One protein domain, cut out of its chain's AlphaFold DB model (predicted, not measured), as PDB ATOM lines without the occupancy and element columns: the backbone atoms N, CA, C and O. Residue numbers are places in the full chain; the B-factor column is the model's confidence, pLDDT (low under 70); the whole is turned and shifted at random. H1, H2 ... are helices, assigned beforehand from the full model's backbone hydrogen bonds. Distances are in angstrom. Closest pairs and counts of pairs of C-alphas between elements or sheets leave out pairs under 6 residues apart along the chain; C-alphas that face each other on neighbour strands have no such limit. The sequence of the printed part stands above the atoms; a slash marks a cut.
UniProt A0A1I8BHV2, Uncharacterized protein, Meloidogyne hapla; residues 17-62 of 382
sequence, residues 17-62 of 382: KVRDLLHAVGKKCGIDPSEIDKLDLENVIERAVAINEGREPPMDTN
ATOM      1  N   LYS A  17     -32.252 -30.526 -38.086       86.50
ATOM      2  CA  LYS A  17     -33.626 -30.753 -38.523       86.50
ATOM      3  C   LYS A  17     -33.705 -32.192 -39.020       86.50
ATOM      4  O   LYS A  17     -32.832 -32.634 -39.765       86.50
ATOM      5  N   VAL A  18     -34.759 -32.908 -38.632       86.31
ATOM      6  CA  VAL A  18     -34.999 -34.299 -39.055       86.31
ATOM      7  C   VAL A  18     -34.909 -34.426 -40.581       86.31
ATOM      8  O   VAL A  18     -34.311 -35.370 -41.087       86.31
ATOM      9  N   ARG A  19     -35.391 -33.409 -41.311       89.00
ATOM     10  CA  ARG A  19     -35.268 -33.299 -42.771       89.00
ATOM     11  C   ARG A  19     -33.815 -33.308 -43.267       89.00
ATOM     12  O   ARG A  19     -33.503 -34.067 -44.175       89.00
ATOM     13  N   ASP A  20     -32.926 -32.527 -42.658       91.06
ATOM     14  CA  ASP A  20     -31.518 -32.442 -43.079       91.06
ATOM     15  C   ASP A  20     -30.780 -33.763 -42.809       91.06
ATOM     16  O   ASP A  20     -29.956 -34.209 -43.612       91.06
ATOM     17  N   LEU A  21     -31.110 -34.423 -41.693       91.38
ATOM     18  CA  LEU A  21     -30.597 -35.754 -41.375       91.38
ATOM     19  C   LEU A  21     -31.075 -36.787 -42.402       91.38
ATOM     20  O   LEU A  21     -30.263 -37.552 -42.923       91.38
ATOM     21  N   LEU A  22     -32.370 -36.781 -42.732       92.94
ATOM     22  CA  LEU A  22     -32.945 -37.662 -43.747       92.94
ATOM     23  C   LEU A  22     -32.340 -37.409 -45.127       92.94
ATOM     24  O   LEU A  22     -32.015 -38.370 -45.809       92.94
ATOM     25  N   HIS A  23     -32.099 -36.159 -45.525       94.88
ATOM     26  CA  HIS A  23     -31.399 -35.845 -46.778       94.88
ATOM     27  C   HIS A  23     -29.976 -36.406 -46.792       94.88
ATOM     28  O   HIS A  23     -29.552 -36.993 -47.788       94.88
ATOM     29  N   ALA A  24     -29.230 -36.260 -45.694       94.00
ATOM     30  CA  ALA A  24     -27.863 -36.762 -45.600       94.00
ATOM     31  C   ALA A  24     -27.799 -38.298 -45.653       94.00
ATOM     32  O   ALA A  24     -26.927 -38.857 -46.324       94.00
ATOM     33  N   VAL A  25     -28.714 -38.978 -44.958       94.50
ATOM     34  CA  VAL A  25     -28.810 -40.445 -44.953       94.50
ATOM     35  C   VAL A  25     -29.354 -40.955 -46.288       94.50
ATOM     36  O   VAL A  25     -28.743 -41.826 -46.898       94.50
ATOM     37  N   GLY A  26     -30.430 -40.360 -46.796       95.00
ATOM     38  CA  GLY A  26     -31.052 -40.714 -48.070       95.00
ATOM     39  C   GLY A  26     -30.091 -40.582 -49.245       95.00
ATOM     40  O   GLY A  26     -29.956 -41.520 -50.026       95.00
ATOM     41  N   LYS A  27     -29.291 -39.509 -49.289       95.12
ATOM     42  CA  LYS A  27     -28.227 -39.348 -50.291       95.12
ATOM     43  C   LYS A  27     -27.179 -40.466 -50.232       95.12
ATOM     44  O   LYS A  27     -26.661 -40.860 -51.272       95.12
ATOM     45  N   LYS A  28     -26.856 -40.988 -49.041       94.25
ATOM     46  CA  LYS A  28     -25.954 -42.147 -48.895       94.25
ATOM     47  C   LYS A  28     -26.608 -43.460 -49.330       94.25
ATOM     48  O   LYS A  28     -25.897 -44.353 -49.776       94.25
ATOM     49  N   CYS A  29     -27.927 -43.562 -49.215       95.12
ATOM     50  CA  CYS A  29     -28.712 -44.714 -49.654       95.12
ATOM     51  C   CYS A  29     -29.136 -44.645 -51.133       95.12
ATOM     52  O   CYS A  29     -29.765 -45.581 -51.612       95.12
ATOM     53  N   GLY A  30     -28.803 -43.568 -51.855       95.56
ATOM     54  CA  GLY A  30     -29.217 -43.371 -53.248       95.56
ATOM     55  C   GLY A  30     -30.688 -42.976 -53.418       95.56
ATOM     56  O   GLY A  30     -31.221 -43.111 -54.512       95.56
ATOM     57  N   ILE A  31     -31.339 -42.506 -52.352       96.00
ATOM     58  CA  ILE A  31     -32.708 -41.984 -52.386       96.00
ATOM     59  C   ILE A  31     -32.654 -40.519 -52.817       96.00
ATOM     60  O   ILE A  31     -31.870 -39.731 -52.271       96.00
ATOM     61  N   ASP A  32     -33.505 -40.147 -53.771       96.12
ATOM     62  CA  ASP A  32     -33.569 -38.777 -54.259       96.12
ATOM     63  C   ASP A  32     -34.107 -37.829 -53.170       96.12
ATOM     64  O   ASP A  32     -35.165 -38.084 -52.585       96.12
ATOM     65  N   PRO A  33     -33.452 -36.680 -52.905       92.94
ATOM     66  CA  PRO A  33     -33.910 -35.721 -51.894       92.94
ATOM     67  C   PRO A  33     -35.343 -35.230 -52.137       92.94
ATOM     68  O   PRO A  33     -36.078 -34.949 -51.194       92.94
ATOM     69  N   SER A  34     -35.758 -35.180 -53.406       94.69
ATOM     70  CA  SER A  34     -37.112 -34.798 -53.810       94.69
ATOM     71  C   SER A  34     -38.184 -35.806 -53.398       94.69
ATOM     72  O   SER A  34     -39.346 -35.425 -53.295       94.69
ATOM     73  N   GLU A  35     -37.839 -37.077 -53.179       93.75
ATOM     74  CA  GLU A  35     -38.768 -38.058 -52.604       93.75
ATOM     75  C   GLU A  35     -38.926 -37.835 -51.101       93.75
ATOM     76  O   GLU A  35     -40.036 -37.884 -50.579       93.75
ATOM     77  N   ILE A  36     -37.835 -37.474 -50.424       92.88
ATOM     78  CA  ILE A  36     -37.832 -37.173 -48.990       92.88
ATOM     79  C   ILE A  36     -38.617 -35.891 -48.694       92.88
ATOM     80  O   ILE A  36     -39.308 -35.806 -47.685       92.88
ATOM     81  N   ASP A  37     -38.559 -34.898 -49.582       93.62
ATOM     82  CA  ASP A  37     -39.310 -33.647 -49.426       93.62
ATOM     83  C   ASP A  37     -40.826 -33.807 -49.606       93.62
ATOM     84  O   ASP A  37     -41.577 -32.956 -49.122       93.62
ATOM     85  N   LYS A  38     -41.273 -34.874 -50.285       93.38
ATOM     86  CA  LYS A  38     -42.699 -35.212 -50.440       93.38
ATOM     87  C   LYS A  38     -43.277 -35.893 -49.201       93.38
ATOM     88  O   LYS A  38     -44.495 -35.911 -49.068       93.38
ATOM     89  N   LEU A  39     -42.429 -36.446 -48.329       91.69
ATOM     90  CA  LEU A  39     -42.872 -37.073 -47.090       91.69
ATOM     91  C   LEU A  39     -43.335 -36.005 -46.101       91.69
ATOM     92  O   LEU A  39     -42.587 -35.090 -45.738       91.69
ATOM     93  N   ASP A  40     -44.561 -36.165 -45.621       91.12
ATOM     94  CA  ASP A  40     -45.080 -35.416 -44.490       91.12
ATOM     95  C   ASP A  40     -44.483 -35.978 -43.196       91.12
ATOM     96  O   ASP A  40     -45.018 -36.894 -42.563       91.12
ATOM     97  N   LEU A  41     -43.307 -35.449 -42.848       90.75
ATOM     98  CA  LEU A  41     -42.556 -35.847 -41.660       90.75
ATOM     99  C   LEU A  41     -43.346 -35.601 -40.372       90.75
ATOM    100  O   LEU A  41     -43.136 -36.334 -39.412       90.75
ATOM    101  N   GLU A  42     -44.250 -34.619 -40.353       90.06
ATOM    102  CA  GLU A  42     -45.069 -34.324 -39.175       90.06
ATOM    103  C   GLU A  42     -46.037 -35.479 -38.907       90.06
ATOM    104  O   GLU A  42     -46.066 -36.008 -37.798       90.06
ATOM    105  N   ASN A  43     -46.724 -35.967 -39.949       92.06
ATOM    106  CA  ASN A  43     -47.594 -37.139 -39.841       92.06
ATOM    107  C   ASN A  43     -46.800 -38.398 -39.436       92.06
ATOM    108  O   ASN A  43     -47.223 -39.165 -38.573       92.06
ATOM    109  N   VAL A  44     -45.609 -38.615 -40.008       90.44
ATOM    110  CA  VAL A  44     -44.759 -39.758 -39.617       90.44
ATOM    111  C   VAL A  44     -44.383 -39.697 -38.132       90.44
ATOM    112  O   VAL A  44     -44.439 -40.717 -37.444       90.44
ATOM    113  N   ILE A  45     -44.030 -38.511 -37.627       90.06
ATOM    114  CA  ILE A  45     -43.696 -38.306 -36.213       90.06
ATOM    115  C   ILE A  45     -44.931 -38.522 -35.336       90.06
ATOM    116  O   ILE A  45     -44.852 -39.280 -34.372       90.06
ATOM    117  N   GLU A  46     -46.070 -37.917 -35.676       91.44
ATOM    118  CA  GLU A  46     -47.316 -38.043 -34.911       91.44
ATOM    119  C   GLU A  46     -47.754 -39.506 -34.793       91.44
ATOM    120  O   GLU A  46     -48.130 -39.973 -33.719       91.44
ATOM    121  N   ARG A  47     -47.611 -40.272 -35.876       90.69
ATOM    122  CA  ARG A  47     -47.912 -41.702 -35.895       90.69
ATOM    123  C   ARG A  47     -46.973 -42.526 -35.033       90.69
ATOM    124  O   ARG A  47     -47.430 -43.405 -34.307       90.69
ATOM    125  N   ALA A  48     -45.674 -42.248 -35.107       91.81
ATOM    126  CA  ALA A  48     -44.688 -42.920 -34.271       91.81
ATOM    127  C   ALA A  48     -44.953 -42.644 -32.784       91.81
ATOM    128  O   ALA A  48     -44.868 -43.557 -31.966       91.81
ATOM    129  N   VAL A  49     -45.331 -41.410 -32.441       90.44
ATOM    130  CA  VAL A  49     -45.740 -41.041 -31.081       90.44
ATOM    131  C   VAL A  49     -47.018 -41.776 -30.683       90.44
ATOM    132  O   VAL A  49     -47.026 -42.411 -29.637       90.44
ATOM    133  N   ALA A  50     -48.058 -41.776 -31.522       92.62
ATOM    134  CA  ALA A  50     -49.316 -42.463 -31.231       92.62
ATOM    135  C   ALA A  50     -49.108 -43.961 -30.954       92.62
ATOM    136  O   ALA A  50     -49.604 -44.463 -29.949       92.62
ATOM    137  N   ILE A  51     -48.309 -44.650 -31.775       90.88
ATOM    138  CA  ILE A  51     -47.980 -46.072 -31.585       90.88
ATOM    139  C   ILE A  51     -47.238 -46.293 -30.262       90.88
ATOM    140  O   ILE A  51     -47.586 -47.199 -29.508       90.88
ATOM    141  N   ASN A  52     -46.249 -45.452 -29.954       89.56
ATOM    142  CA  ASN A  52     -45.481 -45.558 -28.711       89.56
ATOM    143  C   ASN A  52     -46.322 -45.231 -27.465       89.56
ATOM    144  O   ASN A  52     -46.083 -45.791 -26.401       89.56
ATOM    145  N   GLU A  53     -47.314 -44.350 -27.595       93.69
ATOM    146  CA  GLU A  53     -48.285 -44.024 -26.545       93.69
ATOM    147  C   GLU A  53     -49.435 -45.048 -26.445       93.69
ATOM    148  O   GLU A  53     -50.302 -44.908 -25.582       93.69
ATOM    149  N   GLY A  54     -49.479 -46.062 -27.319       93.25
ATOM    150  CA  GLY A  54     -50.560 -47.053 -27.373       93.25
ATOM    151  C   GLY A  54     -51.895 -46.502 -27.890       93.25
ATOM    152  O   GLY A  54     -52.948 -47.084 -27.630       93.25
ATOM    153  N   ARG A  55     -51.876 -45.369 -28.596       91.19
ATOM    154  CA  ARG A  55     -53.039 -44.773 -29.267       91.19
ATOM    155  C   ARG A  55     -53.165 -45.293 -30.696       91.19
ATOM    156  O   ARG A  55     -52.180 -45.693 -31.313       91.19
ATOM    157  N   GLU A  56     -54.379 -45.246 -31.242       89.56
ATOM    158  CA  GLU A  56     -54.572 -45.537 -32.663       89.56
ATOM    159  C   GLU A  56     -53.860 -44.480 -33.524       89.56
ATOM    160  O   GLU A  56     -54.088 -43.280 -33.333       89.56
ATOM    161  N   PRO A  57     -52.979 -44.902 -34.448       89.75
ATOM    162  CA  PRO A  57     -52.240 -43.982 -35.294       89.75
ATOM    163  C   PRO A  57     -53.165 -43.203 -36.247       89.75
ATOM    164  O   PRO A  57     -54.101 -43.789 -36.799       89.75
ATOM    165  N   PRO A  58     -52.897 -41.906 -36.500       87.88
ATOM    166  CA  PRO A  58     -53.601 -41.149 -37.531       87.88
ATOM    167  C   PRO A  58     -53.407 -41.786 -38.916       87.88
ATOM    168  O   PRO A  58     -52.394 -42.443 -39.176       87.88
ATOM    169  N   MET A  59     -54.383 -41.584 -39.813       83.50
ATOM    170  CA  MET A  59     -54.310 -42.091 -41.189       83.50
ATOM    171  C   MET A  59     -53.039 -41.597 -41.885       83.50
ATOM    172  O   MET A  59     -52.731 -40.399 -41.897       83.50
ATOM    173  N   ASP A  60     -52.327 -42.529 -42.517       84.75
ATOM    174  CA  ASP A  60     -51.143 -42.196 -43.289       84.75
ATOM    175  C   ASP A  60     -51.530 -41.348 -44.502       84.75
ATOM    176  O   ASP A  60     -52.246 -41.795 -45.393       84.75
ATOM    177  N   THR A  61     -51.055 -40.107 -44.540       82.56
ATOM    178  CA  THR A  61     -51.241 -39.216 -45.693       82.56
ATOM    179  C   THR A  61     -50.147 -39.428 -46.749       82.56
ATOM    180  O   THR A  61     -50.260 -38.915 -47.860       82.56
ATOM    181  N   ASN A  62     -49.096 -40.196 -46.430       82.31
ATOM    182  CA  ASN A  62     -48.016 -40.549 -47.352       82.31
ATOM    183  C   ASN A  62     -48.325 -41.804 -48.181       82.31
ATOM    184  O   ASN A  62     -47.739 -41.987 -49.248       82.31
TER     185      ASN A  62
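What this domain is: This is residues 17 to 62 of the 382 residues of an uncharacterized protein of Meloidogyne hapla (UniProt A0A1I8BHV2). What is the shape? Two helices of 12 residues, H1 and H3, lie toward opposite ends of an elongated, loose model; the short H2 packs on H1 at one end, and H3 lies toward the other end with the turn of chain after it, where Arg 55 lies. After H3, residues 53 to 62 have no named element and fold back along H3 toward the middle. What is it built of? The printed part has 46 residues, with three named helices in the order H1, H2, H3 and no named strand, and its class is all helix. How spread out is it? It is loose, with a radius of gyration of the C-alphas of 12.2 A, and the C-alphas span 33 by 17 by 16 A along their three main axes.

How they stand to each other: Which helices touch? H1, residues 18 to 29, touches H2, residues 33 to 36, with 7 pairs of C-alphas within 8 A. Their closest C-alphas, those of His 23 and Pro 33, are 5.7 A apart. How does the last helix stand to these two? H3, residues 41 to 52, is close to H1 but not clearly touching it, with 1 pair of C-alphas within 8 A; the closest are those of Arg 19 and Leu 41, 7.8 A apart. The lines of H1 and H3 are about perpendicular, at 84 degrees. H2 and H3 are apart. What do the backbone N and O atoms show? In H1 and H3 every O i to N i+4 pair is within hydrogen-bond range. H2 is too short for such a pair, and its 1 pair of O i to N i+3 is within range.

Where its parts are: Where does the first helix lie? H1 begins with C-alpha 18 at (-34.999, -34.299, -39.055) and ends at Cys 29, 16.1 A from first to last C-alpha. What follows it? H2 runs from Pro 33, its C-alpha at (-33.910, -35.721, -51.894), to Ile 36. Where does the last helix end? H3 runs from Leu 41 to Asn 52, 16.4 A from first to last C-alpha, and C-alpha 52 is at (-45.481, -45.558, -28.711).

The domain as a whole: How large is it? The two C-alphas farthest apart, those of Gly 30 and Arg 55, are 33.8 A from each other. The C-alphas of Lys 17 and Asn 62, the first and last printed residues, are 19.5 A apart. Is there a cut or a long link? The printed part has no cut, and the links H1 to H2 and H2 to H3 are tight, with 3 and 4 residues. How confident is the model? The mean pLDDT of the printed part is 91.3, and no printed residue is under 70.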